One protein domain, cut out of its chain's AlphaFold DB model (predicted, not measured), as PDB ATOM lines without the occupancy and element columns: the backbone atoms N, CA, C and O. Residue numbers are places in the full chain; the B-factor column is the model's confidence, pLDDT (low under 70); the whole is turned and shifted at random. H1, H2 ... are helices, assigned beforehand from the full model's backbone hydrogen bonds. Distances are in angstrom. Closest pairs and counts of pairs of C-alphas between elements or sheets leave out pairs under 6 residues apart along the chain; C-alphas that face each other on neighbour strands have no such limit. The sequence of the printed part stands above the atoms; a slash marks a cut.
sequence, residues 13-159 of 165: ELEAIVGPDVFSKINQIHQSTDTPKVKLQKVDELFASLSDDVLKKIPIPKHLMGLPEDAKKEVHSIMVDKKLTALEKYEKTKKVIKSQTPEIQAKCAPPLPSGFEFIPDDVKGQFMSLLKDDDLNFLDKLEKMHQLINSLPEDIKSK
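AT A GLANCE: This is residues 13 to 159 of the 165 residues of an uncharacterized protein of Strongyloides papillosus (UniProt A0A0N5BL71). Three helical hairpins, H2 with H3, H5 with H6 and H8 with H9, are arranged in a triangle, and their second helices H3, H6 and H9 meet in the middle. The short helices H1, H4, H7 and H10 lie round the outside, and two long stretches, residues 56 to 68 and 108 to 120, lead from one hairpin toward the next. The printed part has 147 residues with ten named helices, H1 to H10 in chain order, and no named strand; its class is all helix. It is compact, with a radius of gyration of the C-alphas of 16.1 A and spans of 46 by 37 by 24 A.

IN THESE COORDINATES: Start with the longest helices, of 13 residues each. H3 runs from C-alpha 36 at (65.772, 178.220, 145.889) to residue 48, 18.2 A; H6 takes residues 86 to 98, 18.4 A, and H9 residues 138 to 150, also 18.4 A. Before them in their hairpins come H2, residues 20 to 31, 16.3 A; H5, residues 69 to 80, 16.6 A; and H8, residues 121 to 132, 16.5 A. Find H1 from C-alpha 13 at (50.378, 192.652, 140.254) to residue 18, H4 at residues 52 to 55, H7 at residues 102 to 107, and H10 from residue 154 to C-alpha 157 at (60.953, 174.496, 160.768).

HOW THE PARTS SIT: Look first at H6, the hub, which touches H3, H5, H7 and H9. H5 and H6 form a hairpin, opposite ways at a shallow tilt of 10 degrees; the closest C-alphas, of Val 75 and Thr 93, are 5.7 A apart. H6 touches H9 about perpendicular, at 73 degrees, with C-alphas 90 and 138 closest at 6.5 A. H6 only just touches H3, with 3 pairs of C-alphas within 8 A, closest Gln 41 and Ala 86 at 5.8 A. H3 touches H9 with residues 36 to 37 alone, at a steep tilt of 41 degrees; C-alphas 36 and 143 are closest at 5.7 A. In the other hairpins, C-alphas 29 and 39 of H2 and H3 are closest at 5.8 A, and C-alphas 130 and 141 of H8 and H9 at 5.9 A. H1 and H2 only just touch, and only at the corner, with 3 pairs of C-alphas within 8 A; the closest, of Glu 15 and Phe 23, are 5.3 A apart. H6 and H7 likewise only just touch, only at the corner, with 3 such pairs, closest Ile 97 and Gln 105 at 5.9 A. H4 is close but not clearly touching H5, with C-alphas 55 and 80 closest at 5.8 A, and H10 is close but not clearly touching H9, with C-alphas 149 and 157 closest at 6.9 A. H2, H3, H5, H6, H7, H8 and H9 have every O i to N i+4 pair within hydrogen-bond range, H1 has 1 of 2, and H4 and H10 are too short for such a pair.

THE WHOLE: The C-alphas farthest apart, of Asp 53 and Asp 122, are 46.3 A apart. The printed part has no cut; the links H4 to H5 and H7 to H8 are long, and the others are tight. The mean pLDDT of the printed part is 93.7, and no printed residue is under 70.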
ATOM      1  N   GLU A  13      50.187 191.774 141.423       88.62
ATOM      2  CA  GLU A  13      50.378 192.652 140.254       88.62
ATOM      3  C   GLU A  13      51.047 191.936 139.068       88.62
ATOM      4  O   GLU A  13      50.785 192.282 137.917       88.62
ATOM      5  N   LEU A  14      51.859 190.901 139.324       91.75
ATOM      6  CA  LEU A  14      52.484 190.098 138.273       91.75
ATOM      7  C   LEU A  14      51.442 189.360 137.427       91.75
ATOM      8  O   LEU A  14      51.639 189.220 136.223       91.75
ATOM      9  N   GLU A  15      50.326 188.930 138.025       94.81
ATOM     10  CA  GLU A  15      49.240 188.226 137.330       94.81
ATOM     11  C   GLU A  15      48.668 189.055 136.178       94.81
ATOM     12  O   GLU A  15      48.455 188.533 135.085       94.81
ATOM     13  N   ALA A  16      48.505 190.365 136.384       94.94
ATOM     14  CA  ALA A  16      48.017 191.279 135.355       94.94
ATOM     15  C   ALA A  16      48.999 191.448 134.179       94.94
ATOM     16  O   ALA A  16      48.595 191.878 133.099       94.94
ATOM     17  N   ILE A  17      50.279 191.119 134.379       95.38
ATOM     18  CA  ILE A  17      51.340 191.262 133.375       95.38
ATOM     19  C   ILE A  17      51.526 189.959 132.596       95.38
ATOM     20  O   ILE A  17      51.548 189.979 131.366       95.38
ATOM     21  N   VAL A  18      51.673 188.834 133.302       95.12
ATOM     22  CA  VAL A  18      52.016 187.533 132.693       95.12
ATOM     23  C   VAL A  18      50.791 186.671 132.376       95.12
ATOM     24  O   VAL A  18      50.914 185.664 131.682       95.12
ATOM     25  N   GLY A  19      49.615 187.065 132.867       95.56
ATOM     26  CA  GLY A  19      48.366 186.324 132.742       95.56
ATOM     27  C   GLY A  19      48.183 185.239 133.816       95.56
ATOM     28  O   GLY A  19      49.154 184.794 134.443       95.56
ATOM     29  N   PRO A  20      46.935 184.779 134.024       95.44
ATOM     30  CA  PRO A  20      46.576 183.867 135.115       95.44
ATOM     31  C   PRO A  20      47.269 182.502 135.008       95.44
ATOM     32  O   PRO A  20      47.707 181.951 136.017       95.44
ATOM     33  N   ASP A  21      47.445 181.976 133.796       95.62
ATOM     34  CA  ASP A  21      48.053 180.656 133.586       95.62
ATOM     35  C   ASP A  21      49.529 180.632 133.992       95.62
ATOM     36  O   ASP A  21      49.984 179.727 134.698       95.62
ATOM     37  N   VAL A  22      50.292 181.643 133.569       96.19
ATOM     38  CA  VAL A  22      51.714 181.759 133.916       96.19
ATOM     39  C   VAL A  22      51.857 182.068 135.402       96.19
ATOM     40  O   VAL A  22      52.671 181.442 136.081       96.19
ATOM     41  N   PHE A  23      51.026 182.961 135.938       96.12
ATOM     42  CA  PHE A  23      51.019 183.277 137.363       96.12
ATOM     43  C   PHE A  23      50.714 182.047 138.235       96.12
ATOM     44  O   PHE A  23      51.377 181.821 139.250       96.12
ATOM     45  N   SER A  24      49.774 181.197 137.816       95.69
ATOM     46  CA  SER A  24      49.471 179.924 138.480       95.69
ATOM     47  C   SER A  24      50.687 178.989 138.506       95.69
ATOM     48  O   SER A  24      51.051 178.479 139.569       95.69
ATOM     49  N   LYS A  25      51.401 178.839 137.380       96.56
ATOM     50  CA  LYS A  25      52.641 178.041 137.317       96.56
ATOM     51  C   LYS A  25      53.737 178.594 138.232       96.56
ATOM     52  O   LYS A  25      54.393 177.825 138.933       96.56
ATOM     53  N   ILE A  26      53.905 179.917 138.285       94.94
ATOM     54  CA  ILE A  26      54.859 180.561 139.202       94.94
ATOM     55  C   ILE A  26      54.498 180.235 140.657       94.94
ATOM     56  O   ILE A  26      55.381 179.865 141.433       94.94
ATOM     57  N   ASN A  27      53.218 180.308 141.033       93.38
ATOM     58  CA  ASN A  27      52.775 179.947 142.383       93.38
ATOM     59  C   ASN A  27      53.040 178.472 142.714       93.38
ATOM     60  O   ASN A  27      53.526 178.176 143.806       93.38
ATOM     61  N   GLN A  28      52.799 177.553 141.775       94.19
ATOM     62  CA  GLN A  28      53.107 176.128 141.957       94.19
ATOM     63  C   GLN A  28      54.605 175.896 142.201       94.19
ATOM     64  O   GLN A  28      54.975 175.145 143.106       94.19
ATOM     65  N   ILE A  29      55.478 176.589 141.461       94.25
ATOM     66  CA  ILE A  29      56.929 176.535 141.689       94.25
ATOM     67  C   ILE A  29      57.271 177.022 143.102       94.25
ATOM     68  O   ILE A  29      58.030 176.359 143.810       94.25
ATOM     69  N   HIS A  30      56.685 178.133 143.552       89.88
ATOM     70  CA  HIS A  30      56.936 178.665 144.897       89.88
ATOM     71  C   HIS A  30      56.473 177.712 146.009       89.88
ATOM     72  O   HIS A  30      57.144 177.621 147.039       89.88
ATOM     73  N   GLN A  31      55.383 176.972 145.791       89.62
ATOM     74  CA  GLN A  31      54.830 175.992 146.736       89.62
ATOM     75  C   GLN A  31      55.552 174.635 146.728       89.62
ATOM     76  O   GLN A  31      55.361 173.836 147.646       89.62
ATOM     77  N   SER A  32      56.382 174.361 145.719       91.62
ATOM     78  CA  SER A  32      57.150 173.115 145.638       91.62
ATOM     79  C   SER A  32      58.185 172.987 146.768       91.62
ATOM     80  O   SER A  32      58.563 173.964 147.422       91.62
ATOM     81  N   THR A  33      58.694 171.772 146.971       90.06
ATOM     82  CA  THR A  33      59.801 171.482 147.901       90.06
ATOM     83  C   THR A  33      61.182 171.667 147.266       90.06
ATOM     84  O   THR A  33      62.179 171.229 147.835       90.06
ATOM     85  N   ASP A  34      61.241 172.261 146.074       92.94
ATOM     86  CA  ASP A  34      62.490 172.517 145.366       92.94
ATOM     87  C   ASP A  34      63.385 173.494 146.138       92.94
ATOM     88  O   ASP A  34      62.913 174.337 146.910       92.94
ATOM     89  N   THR A  35      64.692 173.426 145.884       92.25
ATOM     90  CA  THR A  35      65.628 174.406 146.442       92.25
ATOM     91  C   THR A  35      65.408 175.789 145.818       92.25
ATOM     92  O   THR A  35      64.854 175.886 144.714       92.25
ATOM     93  N   PRO A  36      65.857 176.881 146.466       92.12
ATOM     94  CA  PRO A  36      65.772 178.220 145.889       92.12
ATOM     95  C   PRO A  36      66.342 178.309 144.471       92.12
ATOM     96  O   PRO A  36      65.715 178.918 143.604       92.12
ATOM     97  N   LYS A  37      67.474 177.639 144.211       92.12
ATOM     98  CA  LYS A  37      68.070 177.556 142.873       92.12
ATOM     99  C   LYS A  37      67.135 176.968 141.837       92.12
ATOM    100  O   LYS A  37      66.896 177.603 140.813       92.12
ATOM    101  N   VAL A  38      66.570 175.803 142.124       93.56
ATOM    102  CA  VAL A  38      65.667 175.126 141.190       93.56
ATOM    103  C   VAL A  38      64.390 175.945 140.978       93.56
ATOM    104  O   VAL A  38      63.938 176.084 139.844       93.56
ATOM    105  N   LYS A  39      63.836 176.556 142.034       93.69
ATOM    106  CA  LYS A  39      62.651 177.421 141.917       93.69
ATOM    107  C   LYS A  39      62.898 178.610 140.994       93.69
ATOM    108  O   LYS A  39      62.115 178.855 140.082       93.69
ATOM    109  N   LEU A  40      63.986 179.341 141.221       92.38
ATOM    110  CA  LEU A  40      64.303 180.539 140.446       92.38
ATOM    111  C   LEU A  40      64.675 180.207 138.996       92.38
ATOM    112  O   LEU A  40      64.286 180.948 138.100       92.38
ATOM    113  N   GLN A  41      65.328 179.067 138.750       94.12
ATOM    114  CA  GLN A  41      65.561 178.559 137.393       94.12
ATOM    115  C   GLN A  41      64.248 178.252 136.662       94.12
ATOM    116  O   GLN A  41      64.049 178.729 135.551       94.12
ATOM    117  N   LYS A  42      63.307 177.545 137.301       95.56
ATOM    118  CA  LYS A  42      61.993 177.260 136.698       95.56
ATOM    119  C   LYS A  42      61.191 178.534 136.407       95.56
ATOM    120  O   LYS A  42      60.483 178.601 135.406       95.56
ATOM    121  N   VAL A  43      61.280 179.549 137.271       94.00
ATOM    122  CA  VAL A  43      60.646 180.857 137.018       94.00
ATOM    123  C   VAL A  43      61.310 181.568 135.834       94.00
ATOM    124  O   VAL A  43      60.604 182.117 134.991       94.00
ATOM    125  N   ASP A  44      62.638 181.528 135.738       93.81
ATOM    126  CA  ASP A  44      63.383 182.102 134.612       93.81
ATOM    127  C   ASP A  44      63.029 181.422 133.279       93.81
ATOM    128  O   ASP A  44      62.786 182.105 132.287       93.81
ATOM    129  N   GLU A  45      62.886 180.094 133.264       94.56
ATOM    130  CA  GLU A  45      62.421 179.329 132.098       94.56
ATOM    131  C   GLU A  45      60.997 179.722 131.674       94.56
ATOM    132  O   GLU A  45      60.723 179.893 130.482       94.56
ATOM    133  N   LEU A  46      60.085 179.928 132.637       94.62
ATOM    134  CA  LEU A  46      58.749 180.452 132.340       94.62
ATOM    135  C   LEU A  46      58.834 181.839 131.701       94.62
ATOM    136  O   LEU A  46      58.165 182.086 130.698       94.62
ATOM    137  N   PHE A  47      59.668 182.727 132.238       93.50
ATOM    138  CA  PHE A  47      59.874 184.060 131.679       93.50
ATOM    139  C   PHE A  47      60.513 184.017 130.288       93.50
ATOM    140  O   PHE A  47      60.084 184.759 129.406       93.50
ATOM    141  N   ALA A  48      61.450 183.107 130.030       93.12
ATOM    142  CA  ALA A  48      62.054 182.938 128.708       93.12
ATOM    143  C   ALA A  48      61.019 182.607 127.613       93.12
ATOM    144  O   ALA A  48      61.212 182.985 126.455       93.12
ATOM    145  N   SER A  49      59.902 181.963 127.980       93.19
ATOM    146  CA  SER A  49      58.791 181.654 127.067       93.19
ATOM    147  C   SER A  49      57.853 182.837 126.772       93.19
ATOM    148  O   SER A  49      57.061 182.774 125.830       93.19
ATOM    149  N   LEU A  50      57.931 183.925 127.547       95.25
ATOM    150  CA  LEU A  50      57.087 185.110 127.377       95.25
ATOM    151  C   LEU A  50      57.554 185.978 126.200       95.25
ATOM    152  O   LEU A  50      58.714 185.939 125.783       95.25
ATOM    153  N   SER A  51      56.658 186.815 125.670       95.38
ATOM    154  CA  SER A  51      57.030 187.818 124.667       95.38
ATOM    155  C   SER A  51      57.876 188.939 125.279       95.38
ATOM    156  O   SER A  51      57.771 189.248 126.467       95.38
ATOM    157  N   ASP A  52      58.697 189.586 124.453       94.44
ATOM    158  CA  ASP A  52      59.575 190.674 124.904       94.44
ATOM    159  C   ASP A  52      58.775 191.858 125.473       94.44
ATOM    160  O   ASP A  52      59.204 192.493 126.434       94.44
ATOM    161  N   ASP A  53      57.589 192.129 124.923       94.62
ATOM    162  CA  ASP A  53      56.701 193.195 125.399       94.62
ATOM    163  C   ASP A  53      56.088 192.895 126.769       94.62
ATOM    164  O   ASP A  53      55.813 193.823 127.532       94.62
ATOM    165  N   VAL A  54      55.864 191.617 127.094       95.81
ATOM    166  CA  VAL A  54      55.424 191.202 128.431       95.81
ATOM    167  C   VAL A  54      56.590 191.302 129.406       95.81
ATOM    168  O   VAL A  54      56.443 191.913 130.462       95.81
ATOM    169  N   LEU A  55      57.763 190.777 129.036       94.31
ATOM    170  CA  LEU A  55      58.955 190.808 129.887       94.31
ATOM    171  C   LEU A  55      59.339 192.226 130.305       94.31
ATOM    172  O   LEU A  55      59.584 192.462 131.483       94.31
ATOM    173  N   LYS A  56      59.318 193.184 129.371       94.06
ATOM    174  CA  LYS A  56      59.664 194.589 129.648       94.06
ATOM    175  C   LYS A  56      58.731 195.291 130.642       94.06
ATOM    176  O   LYS A  56      59.058 196.383 131.097       94.06
ATOM    177  N   LYS A  57      57.556 194.719 130.918       94.69
ATOM    178  CA  LYS A  57      56.587 195.252 131.886       94.69
ATOM    179  C   LYS A  57      56.771 194.658 133.278       94.69
ATOM    180  O   LYS A  57      56.178 195.175 134.221       94.69
ATOM    181  N   ILE A  58      57.541 193.577 133.415       92.44
ATOM    182  CA  ILE A  58      57.751 192.913 134.701       92.44
ATOM    183  C   ILE A  58      58.599 193.832 135.588       92.44
ATOM    184  O   ILE A  58      59.723 194.170 135.220       92.44
ATOM    185  N   PRO A  59      58.104 194.241 136.769       90.00
ATOM    186  CA  PRO A  59      58.887 195.077 137.665       90.00
ATOM    187  C   PRO A  59      60.085 194.299 138.213       90.00
ATOM    188  O   PRO A  59      60.031 193.080 138.403       90.00
ATOM    189  N   ILE A  60      61.160 195.017 138.541       91.12
ATOM    190  CA  ILE A  60      62.258 194.413 139.296       91.12
ATOM    191  C   ILE A  60      61.765 193.955 140.685       91.12
ATOM    192  O   ILE A  60      60.806 194.514 141.228       91.12
ATOM    193  N   PRO A  61      62.416 192.955 141.301       87.94
ATOM    194  CA  PRO A  61      62.061 192.478 142.629       87.94
ATOM    195  C   PRO A  61      62.052 193.595 143.681       87.94
ATOM    196  O   PRO A  61      62.935 194.451 143.692       87.94
ATOM    197  N   LYS A  62      61.105 193.542 144.631       87.38
ATOM    198  CA  LYS A  62      60.923 194.578 145.669       87.38
ATOM    199  C   LYS A  62      62.197 194.917 146.450       87.38
ATOM    200  O   LYS A  62      62.451 196.087 146.705       87.38
ATOM    201  N   HIS A  63      63.012 193.920 146.796       87.12
ATOM    202  CA  HIS A  63      64.269 194.141 147.524       87.12
ATOM    203  C   HIS A  63      65.293 194.961 146.715       87.12
ATOM    204  O   HIS A  63      66.176 195.575 147.293       87.12
ATOM    205  N   LEU A  64      65.147 195.050 145.389       92.06
ATOM    206  CA  LEU A  64      65.994 195.864 144.511       92.06
ATOM    207  C   LEU A  64      65.391 197.246 144.207       92.06
ATOM    208  O   LEU A  64      66.025 198.065 143.547       92.06
ATOM    209  N   MET A  65      64.191 197.558 144.712       90.19
ATOM    210  CA  MET A  65      63.534 198.851 144.462       90.19
ATOM    211  C   MET A  65      64.233 200.036 145.144       90.19
ATOM    212  O   MET A  65      63.949 201.185 144.805       90.19
ATOM    213  N   GLY A  66      65.159 199.774 146.071       91.12
ATOM    214  CA  GLY A  66      66.019 200.789 146.684       91.12
ATOM    215  C   GLY A  66      67.201 201.235 145.816       91.12
ATOM    216  O   GLY A  66      67.905 202.163 146.208       91.12
ATOM    217  N   LEU A  67      67.437 200.589 144.667       96.12
ATOM    218  CA  LEU A  67      68.504 200.965 143.738       96.12
ATOM    219  C   LEU A  67      68.242 202.343 143.087       96.12
ATOM    220  O   LEU A  67      67.081 202.708 142.867       96.12
ATOM    221  N   PRO A  68      69.296 203.090 142.715       96.94
ATOM    222  CA  PRO A  68      69.186 204.255 141.837       96.94
ATOM    223  C   PRO A  68      68.552 203.905 140.481       96.94
ATOM    224  O   PRO A  68      68.608 202.761 140.033       96.94
ATOM    225  N   GLU A  69      67.925 204.877 139.817       96.38
ATOM    226  CA  GLU A  69      67.126 204.631 138.603       96.38
ATOM    227  C   GLU A  69      67.925 204.046 137.430       96.38
ATOM    228  O   GLU A  69      67.411 203.222 136.673       96.38
ATOM    229  N   ASP A  70      69.185 204.438 137.272       96.88
ATOM    230  CA  ASP A  70      70.111 203.858 136.298       96.88
ATOM    231  C   ASP A  70      70.419 202.389 136.621       96.88
ATOM    232  O   ASP A  70      70.249 201.523 135.760       96.88
ATOM    233  N   ALA A  71      70.743 202.086 137.881       97.56
ATOM    234  CA  ALA A  71      70.974 200.720 138.347       97.56
ATOM    235  C   ALA A  71      69.719 199.836 138.207       97.56
ATOM    236  O   ALA A  71      69.814 198.682 137.791       97.56
ATOM    237  N   LYS A  72      68.520 200.371 138.479       97.19
ATOM    238  CA  LYS A  72      67.251 199.655 138.250       97.19
ATOM    239  C   LYS A  72      67.053 199.289 136.784       97.19
ATOM    240  O   LYS A  72      66.652 198.162 136.493       97.19
ATOM    241  N   LYS A  73      67.329 200.217 135.861       96.62
ATOM    242  CA  LYS A  73      67.224 199.971 134.412       96.62
ATOM    243  C   LYS A  73      68.216 198.910 133.951       96.62
ATOM    244  O   LYS A  73      67.854 198.059 133.135       96.62
ATOM    245  N   GLU A  74      69.435 198.933 134.484       97.88
ATOM    246  CA  GLU A  74      70.440 197.910 134.201       97.88
ATOM    247  C   GLU A  74      69.991 196.533 134.712       97.88
ATOM    248  O   GLU A  74      69.944 195.579 133.935       97.88
ATOM    249  N   VAL A  75      69.562 196.437 135.977       97.06
ATOM    250  CA  VAL A  75      69.026 195.193 136.561       97.06
ATOM    251  C   VAL A  75      67.840 194.668 135.762       97.06
ATOM    252  O   VAL A  75      67.804 193.484 135.436       97.06
ATOM    253  N   HIS A  76      66.888 195.530 135.412       96.50
ATOM    254  CA  HIS A  76      65.738 195.131 134.610       96.50
ATOM    255  C   HIS A  76      66.175 194.569 133.250       96.50
ATOM    256  O   HIS A  76      65.717 193.499 132.858       96.50
ATOM    257  N   SER A  77      67.119 195.234 132.574       96.94
ATOM    258  CA  SER A  77      67.663 194.772 131.290       96.94
ATOM    259  C   SER A  77      68.336 193.402 131.408       96.94
ATOM    260  O   SER A  77      68.123 192.550 130.553       96.94
ATOM    261  N   ILE A  78      69.086 193.160 132.490       97.00
ATOM    262  CA  ILE A  78      69.681 191.849 132.795       97.00
ATOM    263  C   ILE A  78      68.590 190.786 132.980       97.00
ATOM    264  O   ILE A  78      68.690 189.693 132.425       97.00
ATOM    265  N   MET A  79      67.540 191.087 133.749       93.44
ATOM    266  CA  MET A  79      66.489 190.118 134.076       93.44
ATOM    267  C   MET A  79      65.678 189.673 132.855       93.44
ATOM    268  O   MET A  79      65.304 188.500 132.765       93.44
ATOM    269  N   VAL A  80      65.426 190.584 131.913       94.88
ATOM    270  CA  VAL A  80      64.645 190.297 130.697       94.88
ATOM    271  C   VAL A  80      65.491 189.764 129.538       94.88
ATOM    272  O   VAL A  80      64.931 189.355 128.520       94.88
ATOM    273  N   ASP A  81      66.821 189.749 129.662       95.56
ATOM    274  CA  ASP A  81      67.705 189.239 128.616       95.56
ATOM    275  C   ASP A  81      67.615 187.709 128.521       95.56
ATOM    276  O   ASP A  81      68.094 186.971 129.383       95.56
ATOM    277  N   LYS A  82      67.004 187.226 127.437       93.88
ATOM    278  CA  LYS A  82      66.831 185.795 127.145       93.88
ATOM    279  C   LYS A  82      68.131 185.078 126.781       93.88
ATOM    280  O   LYS A  82      68.140 183.853 126.717       93.88
ATOM    281  N   LYS A  83      69.210 185.813 126.499       94.31
ATOM    282  CA  LYS A  83      70.520 185.226 126.184       94.31
ATOM    283  C   LYS A  83      71.291 184.834 127.438       94.31
ATOM    284  O   LYS A  83      72.268 184.102 127.329       94.31
ATOM    285  N   LEU A  84      70.877 185.340 128.599       95.38
ATOM    286  CA  LEU A  84      71.496 185.037 129.878       95.38
ATOM    287  C   LEU A  84      70.775 183.877 130.550       95.38
ATOM    288  O   LEU A  84      69.548 183.857 130.640       95.38
ATOM    289  N   THR A  85      71.550 182.952 131.098       92.50
ATOM    290  CA  THR A  85      71.047 181.959 132.047       92.50
ATOM    291  C   THR A  85      70.664 182.622 133.373       92.50
ATOM    292  O   THR A  85      71.228 183.653 133.748       92.50
ATOM    293  N   ALA A  86      69.774 181.991 134.147       90.56
ATOM    294  CA  ALA A  86      69.426 182.447 135.495       90.56
ATOM    295  C   ALA A  86      70.662 182.780 136.357       90.56
ATOM    296  O   ALA A  86      70.708 183.821 137.006       90.56
ATOM    297  N   LEU A  87      71.699 181.931 136.330       91.00
ATOM    298  CA  LEU A  87      72.926 182.158 137.100       91.00
ATOM    299  C   LEU A  87      73.682 183.410 136.627       91.00
ATOM    300  O   LEU A  87      74.094 184.225 137.451       91.00
ATOM    301  N   GLU A  88      73.827 183.598 135.314       95.31
ATOM    302  CA  GLU A  88      74.476 184.791 134.756       95.31
ATOM    303  C   GLU A  88      73.708 186.072 135.085       95.31
ATOM    304  O   GLU A  88      74.335 187.106 135.338       95.31
ATOM    305  N   LYS A  89      72.370 186.009 135.122       95.69
ATOM    306  CA  LYS A  89      71.533 187.129 135.564       95.69
ATOM    307  C   LYS A  89      71.864 187.511 137.004       95.69
ATOM    308  O   LYS A  89      72.186 188.669 137.251       95.69
ATOM    309  N   TYR A  90      71.886 186.553 137.934       94.12
ATOM    310  CA  TYR A  90      72.224 186.830 139.338       94.12
ATOM    311  C   TYR A  90      73.658 187.339 139.526       94.12
ATOM    312  O   TYR A  90      73.872 188.256 140.321       94.12
ATOM    313  N   GLU A  91      74.629 186.814 138.775       95.31
ATOM    314  CA  GLU A  91      76.013 187.304 138.806       95.31
ATOM    315  C   GLU A  91      76.142 188.737 138.279       95.31
ATOM    316  O   GLU A  91      76.839 189.569 138.868       95.31
ATOM    317  N   LYS A  92      75.452 189.071 137.186       97.50
ATOM    318  CA  LYS A  92      75.439 190.442 136.659       97.50
ATOM    319  C   LYS A  92      74.715 191.391 137.610       97.50
ATOM    320  O   LYS A  92      75.267 192.439 137.932       97.50
ATOM    321  N   THR A  93      73.554 191.010 138.142       96.12
ATOM    322  CA  THR A  93      72.830 191.805 139.146       96.12
ATOM    323  C   THR A  93      73.674 192.041 140.402       96.12
ATOM    324  O   THR A  93      73.699 193.161 140.909       96.12
ATOM    325  N   LYS A  94      74.440 191.045 140.869       95.75
ATOM    326  CA  LYS A  94      75.394 191.215 141.977       95.75
ATOM    327  C   LYS A  94      76.417 192.316 141.683       95.75
ATOM    328  O   LYS A  94      76.693 193.123 142.564       95.75
ATOM    329  N   LYS A  95      76.964 192.382 140.463       96.62
ATOM    330  CA  LYS A  95      77.913 193.445 140.074       96.62
ATOM    331  C   LYS A  95      77.272 194.832 140.126       96.62
ATOM    332  O   LYS A  95      77.908 195.751 140.630       96.62
ATOM    333  N   VAL A  96      76.017 194.955 139.682       97.31
ATOM    334  CA  VAL A  96      75.256 196.214 139.773       97.31
ATOM    335  C   VAL A  96      75.024 196.624 141.225       97.31
ATOM    336  O   VAL A  96      75.167 197.792 141.560       97.31
ATOM    337  N   ILE A  97      74.703 195.678 142.111       95.00
ATOM    338  CA  ILE A  97      74.524 195.963 143.545       95.00
ATOM    339  C   ILE A  97      75.861 196.362 144.186       95.00
ATOM    340  O   ILE A  97      75.919 197.338 144.929       95.00
ATOM    341  N   LYS A  98      76.954 195.657 143.871       94.69
ATOM    342  CA  LYS A  98      78.286 195.899 144.449       94.69
ATOM    343  C   LYS A  98      78.875 197.266 144.076       94.69
ATOM    344  O   LYS A  98      79.731 197.765 144.798       94.69
ATOM    345  N   SER A  99      78.429 197.879 142.977       95.75
ATOM    346  CA  SER A  99      78.831 199.244 142.612       95.75
ATOM    347  C   SER A  99      78.097 200.338 143.400       95.75
ATOM    348  O   SER A  99      78.471 201.505 143.300       95.75
ATOM    349  N   GLN A 100      77.079 199.986 144.193       95.94
ATOM    350  CA  GLN A 100      76.301 200.939 144.990       95.94
ATOM    351  C   GLN A 100      76.957 201.246 146.341       95.94
ATOM    352  O   GLN A 100      77.911 200.594 146.760       95.94
ATOM    353  N   THR A 101      76.411 202.220 147.074       94.88
ATOM    354  CA  THR A 101      76.849 202.514 148.447       94.88
ATOM    355  C   THR A 101      76.513 201.359 149.404       94.88
ATOM    356  O   THR A 101      75.526 200.652 149.179       94.88
ATOM    357  N   PRO A 102      77.251 201.189 150.520       92.12
ATOM    358  CA  PRO A 102      76.949 200.153 151.515       92.12
ATOM    359  C   PRO A 102      75.506 200.198 152.045       92.12
ATOM    360  O   PRO A 102      74.901 199.161 152.305       92.12
ATOM    361  N   GLU A 103      74.922 201.395 152.156       92.06
ATOM    362  CA  GLU A 103      73.526 201.570 152.571       92.06
ATOM    363  C   GLU A 103      72.540 200.953 151.565       92.06
ATOM    364  O   GLU A 103      71.580 200.287 151.955       92.06
ATOM    365  N   ILE A 104      72.773 201.146 150.263       93.56
ATOM    366  CA  ILE A 104      71.937 200.572 149.202       93.56
ATOM    367  C   ILE A 104      72.157 199.060 149.113       93.56
ATOM    368  O   ILE A 104      71.188 198.309 148.988       93.56
ATOM    369  N   GLN A 105      73.406 198.603 149.234       92.56
ATOM    370  CA  GLN A 105      73.739 197.178 149.249       92.56
ATOM    371  C   GLN A 105      72.982 196.439 150.360       92.56
ATOM    372  O   GLN A 105      72.355 195.412 150.096       92.56
ATOM    373  N   ALA A 106      72.942 197.007 151.570       88.94
ATOM    374  CA  ALA A 106      72.206 196.436 152.695       88.94
ATOM    375  C   ALA A 106      70.693 196.318 152.425       88.94
ATOM    376  O   ALA A 106      70.071 195.335 152.828       88.94
ATOM    377  N   LYS A 107      70.098 197.282 151.707       89.12
ATOM    378  CA  LYS A 107      68.676 197.243 151.311       89.12
ATOM    379  C   LYS A 107      68.381 196.175 150.251       89.12
ATOM    380  O   LYS A 107      67.255 195.694 150.191       89.12
ATOM    381  N   CYS A 108      69.382 195.794 149.454       91.19
ATOM    382  CA  CYS A 108      69.275 194.774 148.407       91.19
ATOM    383  C   CYS A 108      69.453 193.336 148.919       91.19
ATOM    384  O   CYS A 108      69.401 192.391 148.128       91.19
ATOM    385  N   ALA A 109      69.683 193.148 150.220       88.06
ATOM    386  CA  ALA A 109      69.808 191.821 150.804       88.06
ATOM    387  C   ALA A 109      68.496 191.018 150.660       88.06
ATOM    388  O   ALA A 109      67.403 191.594 150.684       88.06
ATOM    389  N   PRO A 110      68.574 189.680 150.531       87.38
ATOM    390  CA  PRO A 110      67.388 188.841 150.574       87.38
ATOM    391  C   PRO A 110      66.556 189.077 151.843       87.38
ATOM    392  O   PRO A 110      67.125 189.245 152.925       87.38
ATOM    393  N   PRO A 111      65.215 189.059 151.746       87.12
ATOM    394  CA  PRO A 111      64.367 189.226 152.915       87.12
ATOM    395  C   PRO A 111      64.421 187.984 153.814       87.12
ATOM    396  O   PRO A 111      64.582 186.855 153.347       87.12
ATOM    397  N   LEU A 112      64.252 188.202 155.117       91.06
ATOM    398  CA  LEU A 112      64.217 187.131 156.109       91.06
ATOM    399  C   LEU A 112      62.922 186.306 155.994       91.06
ATOM    400  O   LEU A 112      61.869 186.864 155.662       91.06
ATOM    401  N   PRO A 113      62.959 184.994 156.299       92.00
ATOM    402  CA  PRO A 113      61.745 184.191 156.400       92.00
ATOM    403  C   PRO A 113      60.825 184.707 157.514       92.00
ATOM    404  O   PRO A 113      61.271 185.324 158.484       92.00
ATOM    405  N   SER A 114      59.528 184.419 157.413       92.25
ATOM    406  CA  SER A 114      58.635 184.601 158.564       92.25
ATOM    407  C   SER A 114      58.972 183.587 159.662       92.25
ATOM    408  O   SER A 114      59.426 182.482 159.366       92.25
ATOM    409  N   GLY A 115      58.788 183.977 160.928       93.25
ATOM    410  CA  GLY A 115      59.166 183.155 162.079       93.25
ATOM    411  C   GLY A 115      60.671 183.140 162.372       93.25
ATOM    412  O   GLY A 115      61.130 182.311 163.156       93.25
ATOM    413  N   PHE A 116      61.456 184.032 161.753       94.19
ATOM    414  CA  PHE A 116      62.904 184.137 161.966       94.19
ATOM    415  C   PHE A 116      63.286 184.297 163.447       94.19
ATOM    416  O   PHE A 116      64.344 183.836 163.871       94.19
ATOM    417  N   GLU A 117      62.415 184.894 164.260       94.62
ATOM    418  CA  GLU A 117      62.574 185.028 165.708       94.62
ATOM    419  C   GLU A 117      62.737 183.682 166.438       94.62
ATOM    420  O   GLU A 117      63.421 183.640 167.462       94.62
ATOM    421  N   PHE A 118      62.195 182.586 165.891       95.00
ATOM    422  CA  PHE A 118      62.278 181.238 166.468       95.00
ATOM    423  C   PHE A 118      63.570 180.492 166.117       95.00
ATOM    424  O   PHE A 118      63.816 179.419 166.669       95.00
ATOM    425  N   ILE A 119      64.386 181.025 165.204       94.94
ATOM    426  CA  ILE A 119      65.677 180.426 164.854       94.94
ATOM    427  C   ILE A 119      66.653 180.597 166.041       94.94
ATOM    428  O   ILE A 119      66.687 181.681 166.633       94.94
ATOM    429  N   PRO A 120      67.456 179.574 166.397       96.00
ATOM    430  CA  PRO A 120      68.488 179.690 167.430       96.00
ATOM    431  C   PRO A 120      69.504 180.797 167.119       96.00
ATOM    432  O   PRO A 120      69.797 181.062 165.953       96.00
ATOM    433  N   ASP A 121      70.051 181.454 168.142       96.38
ATOM    434  CA  ASP A 121      70.883 182.650 167.953       96.38
ATOM    435  C   ASP A 121      72.189 182.379 167.189       96.38
ATOM    436  O   ASP A 121      72.627 183.217 166.399       96.38
ATOM    437  N   ASP A 122      72.777 181.192 167.346       95.19
ATOM    438  CA  ASP A 122      73.943 180.759 166.573       95.19
ATOM    439  C   ASP A 122      73.611 180.629 165.076       95.19
ATOM    440  O   ASP A 122      74.372 181.088 164.218       95.19
ATOM    441  N   VAL A 123      72.434 180.085 164.748       95.94
ATOM    442  CA  VAL A 123      71.960 179.961 163.364       95.94
ATOM    443  C   VAL A 123      71.533 181.321 162.805       95.94
ATOM    444  O   VAL A 123      71.823 181.616 161.642       95.94
ATOM    445  N   LYS A 124      70.925 182.199 163.615       95.69
ATOM    446  CA  LYS A 124      70.663 183.599 163.230       95.69
ATOM    447  C   LYS A 124      71.963 184.319 162.884       95.69
ATOM    448  O   LYS A 124      72.016 185.006 161.866       95.69
ATOM    449  N   GLY A 125      73.016 184.133 163.682       96.44
ATOM    450  CA  GLY A 125      74.347 184.675 163.407       96.44
ATOM    451  C   GLY A 125      74.875 184.238 162.039       96.44
ATOM    452  O   GLY A 125      75.289 185.080 161.243       96.44
ATOM    453  N   GLN A 126      74.772 182.945 161.720       96.38
ATOM    454  CA  GLN A 126      75.156 182.411 160.405       96.38
ATOM    455  C   GLN A 126      74.315 183.005 159.264       96.38
ATOM    456  O   GLN A 126      74.868 183.407 158.241       96.38
ATOM    457  N   PHE A 127      72.998 183.136 159.454       94.69
ATOM    458  CA  PHE A 127      72.098 183.804 158.506       94.69
ATOM    459  C   PHE A 127      72.534 185.243 158.216       94.69
ATOM    460  O   PHE A 127      72.671 185.639 157.060       94.69
ATOM    461  N   MET A 128      72.793 186.024 159.265       94.38
ATOM    462  CA  MET A 128      73.197 187.422 159.121       94.38
ATOM    463  C   MET A 128      74.571 187.560 158.460       94.38
ATOM    464  O   MET A 128      74.773 188.501 157.693       94.38
ATOM    465  N   SER A 129      75.495 186.626 158.705       95.31
ATOM    466  CA  SER A 129      76.780 186.574 157.999       95.31
ATOM    467  C   SER A 129      76.594 186.317 156.504       95.31
ATOM    468  O   SER A 129      77.180 187.030 155.699       95.31
ATOM    469  N   LEU A 130      75.718 185.378 156.119       95.50
ATOM    470  CA  LEU A 130      75.404 185.120 154.707       95.50
ATOM    471  C   LEU A 130      74.786 186.339 154.012       95.50
ATOM    472  O   LEU A 130      75.117 186.630 152.864       95.50
ATOM    473  N   LEU A 131      73.904 187.078 154.691       91.94
ATOM    474  CA  LEU A 131      73.300 188.286 154.121       91.94
ATOM    475  C   LEU A 131      74.338 189.384 153.843       91.94
ATOM    476  O   LEU A 131      74.207 190.088 152.840       91.94
ATOM    477  N   LYS A 132      75.370 189.486 154.686       91.12
ATOM    478  CA  LYS A 132      76.469 190.463 154.584       91.12
ATOM    479  C   LYS A 132      77.640 190.008 153.709       91.12
ATOM    480  O   LYS A 132      78.583 190.765 153.531       91.12
ATOM    481  N   ASP A 133      77.611 188.778 153.206       92.25
ATOM    482  CA  ASP A 133      78.678 188.245 152.364       92.25
ATOM    483  C   ASP A 133      78.564 188.820 150.942       92.25
ATOM    484  O   ASP A 133      77.671 188.455 150.170       92.25
ATOM    485  N   ASP A 134      79.446 189.757 150.600       87.00
ATOM    486  CA  ASP A 134      79.456 190.444 149.302       87.00
ATOM    487  C   ASP A 134      80.066 189.596 148.173       87.00
ATOM    488  O   ASP A 134      80.022 189.982 146.993       87.00
ATOM    489  N   ASP A 135      80.616 188.426 148.505       89.81
ATOM    490  CA  ASP A 135      81.114 187.453 147.538       89.81
ATOM    491  C   ASP A 135      80.024 186.476 147.088       89.81
ATOM    492  O   ASP A 135      80.182 185.818 146.056       89.81
ATOM    493  N   LEU A 136      78.864 186.463 147.743       91.88
ATOM    494  CA  LEU A 136      77.709 185.672 147.322       91.88
ATOM    495  C   LEU A 136      76.704 186.509 146.526       91.88
ATOM    496  O   LEU A 136      76.354 187.630 146.902       91.88
ATOM    497  N   ASN A 137      76.195 185.952 145.425       91.88
ATOM    498  CA  ASN A 137      75.035 186.529 144.745       91.88
ATOM    499  C   ASN A 137      73.741 186.213 145.530       91.88
ATOM    500  O   ASN A 137      73.732 185.426 146.478       91.88
ATOM    501  N   PHE A 138      72.626 186.825 145.123       90.81
ATOM    502  CA  PHE A 138      71.317 186.609 145.753       90.81
ATOM    503  C   PHE A 138      70.941 185.121 145.843       90.81
ATOM    504  O   PHE A 138      70.474 184.654 146.881       90.81
ATOM    505  N   LEU A 139      71.173 184.373 144.766       92.06
ATOM    506  CA  LEU A 139      70.817 182.969 144.674       92.06
ATOM    507  C   LEU A 139      71.662 182.090 145.612       92.06
ATOM    508  O   LEU A 139      71.109 181.250 146.322       92.06
ATOM    509  N   ASP A 140      72.972 182.314 145.670       93.25
ATOM    510  CA  ASP A 140      73.878 181.570 146.549       93.25
ATOM    511  C   ASP A 140      73.576 181.844 148.024       93.25
ATOM    512  O   ASP A 140      73.608 180.922 148.846       93.25
ATOM    513  N   LYS A 141      73.216 183.094 148.360       94.31
ATOM    514  CA  LYS A 141      72.726 183.448 149.700       94.31
ATOM    515  C   LYS A 141      71.488 182.628 150.048       94.31
ATOM    516  O   LYS A 141      71.462 181.992 151.102       94.31
ATOM    517  N   LEU A 142      70.482 182.599 149.168       93.44
ATOM    518  CA  LEU A 142      69.263 181.820 149.403       93.44
ATOM    519  C   LEU A 142      69.550 180.323 149.558       93.44
ATOM    520  O   LEU A 142      68.978 179.691 150.443       93.44
ATOM    521  N   GLU A 143      70.424 179.751 148.732       93.56
ATOM    522  CA  GLU A 143      70.734 178.321 148.774       93.56
ATOM    523  C   GLU A 143      71.440 177.934 150.084       93.56
ATOM    524  O   GLU A 143      71.030 176.984 150.753       93.56
ATOM    525  N   LYS A 144      72.434 178.719 150.519       95.31
ATOM    526  CA  LYS A 144      73.112 178.497 151.808       95.31
ATOM    527  C   LYS A 144      72.165 178.689 152.995       95.31
ATOM    528  O   LYS A 144      72.150 177.870 153.911       95.31
ATOM    529  N   MET A 145      71.320 179.717 152.967       94.69
ATOM    530  CA  MET A 145      70.295 179.923 153.997       94.69
ATOM    531  C   MET A 145      69.266 178.781 154.024       94.69
ATOM    532  O   MET A 145      68.826 178.359 155.092       94.69
ATOM    533  N   HIS A 146      68.908 178.228 152.865       93.44
ATOM    534  CA  HIS A 146      68.016 177.073 152.769       93.44
ATOM    535  C   HIS A 146      68.652 175.814 153.372       93.44
ATOM    536  O   HIS A 146      67.959 175.028 154.023       93.44
ATOM    537  N   GLN A 147      69.965 175.628 153.222       93.69
ATOM    538  CA  GLN A 147      70.696 174.551 153.895       93.69
ATOM    539  C   GLN A 147      70.672 174.715 155.419       93.69
ATOM    540  O   GLN A 147      70.368 173.745 156.113       93.69
ATOM    541  N   LEU A 148      70.889 175.937 155.928       94.44
ATOM    542  CA  LEU A 148      70.762 176.236 157.361       94.44
ATOM    543  C   LEU A 148      69.355 175.936 157.883       94.44
ATOM    544  O   LEU A 148      69.208 175.359 158.949       94.44
ATOM    545  N   ILE A 149      68.305 176.277 157.131       93.06
ATOM    546  CA  ILE A 149      66.936 175.946 157.544       93.06
ATOM    547  C   ILE A 149      66.707 174.438 157.552       93.06
ATOM    548  O   ILE A 149      66.057 173.935 158.461       93.06
ATOM    549  N   ASN A 150      67.210 173.701 156.562       91.81
ATOM    550  CA  ASN A 150      67.004 172.254 156.506       91.81
ATOM    551  C   ASN A 150      67.681 171.503 157.656       91.81
ATOM    552  O   ASN A 150      67.166 170.449 158.042       91.81
ATOM    553  N   SER A 151      68.781 172.028 158.203       92.69
ATOM    554  CA  SER A 151      69.455 171.438 159.364       92.69
ATOM    555  C   SER A 151      68.763 171.739 160.698       92.69
ATOM    556  O   SER A 151      69.103 171.116 161.702       92.69
ATOM    557  N   LEU A 152      67.775 172.643 160.724       94.19
ATOM    558  CA  LEU A 152      67.015 172.942 161.934       94.19
ATOM    559  C   LEU A 152      66.088 171.778 162.345       94.19
ATOM    560  O   LEU A 152      65.574 171.043 161.488       94.19
ATOM    561  N   PRO A 153      65.804 171.651 163.655       93.75
ATOM    562  CA  PRO A 153      64.751 170.786 164.178       93.75
ATOM    563  C   PRO A 153      63.373 171.042 163.543       93.75
ATOM    564  O   PRO A 153      63.041 172.167 163.161       93.75
ATOM    565  N   GLU A 154      62.541 170.001 163.428       92.31
ATOM    566  CA  GLU A 154      61.196 170.104 162.826       92.31
ATOM    567  C   GLU A 154      60.261 171.059 163.588       92.31
ATOM    568  O   GLU A 154      59.465 171.770 162.970       92.31
ATOM    569  N   ASP A 155      60.379 171.145 164.915       93.31
ATOM    570  CA  ASP A 155      59.584 172.066 165.735       93.31
ATOM    571  C   ASP A 155      59.920 173.541 165.451       93.31
ATOM    572  O   ASP A 155      59.054 174.405 165.586       93.31
ATOM    573  N   ILE A 156      61.141 173.828 164.989       94.25
ATOM    574  CA  ILE A 156      61.536 175.161 164.524       94.25
ATOM    575  C   ILE A 156      61.079 175.362 163.082       94.25
ATOM    576  O   ILE A 156      60.426 176.360 162.784       94.25
ATOM    577  N   LYS A 157      61.343 174.400 162.187       92.62
ATOM    578  CA  LYS A 157      60.953 174.496 160.768       92.62
ATOM    579  C   LYS A 157      59.453 174.695 160.575       92.62
ATOM    580  O   LYS A 157      59.062 175.446 159.690       92.62
ATOM    581  N   SER A 158      58.620 174.082 161.414       92.56
ATOM    582  CA  SER A 158      57.159 174.249 161.368       92.56
ATOM    583  C   SER A 158      56.671 175.661 161.719       92.56
ATOM    584  O   SER A 158      55.549 176.017 161.364       92.56
ATOM    585  N   LYS A 159      57.506 176.478 162.375       93.62
ATOM    586  CA  LYS A 159      57.227 177.889 162.690       93.62
ATOM    587  C   LYS A 159      57.719 178.846 161.605       93.62
ATOM    588  O   LYS A 159      57.420 180.036 161.667       93.62
TER     589      LYS A 159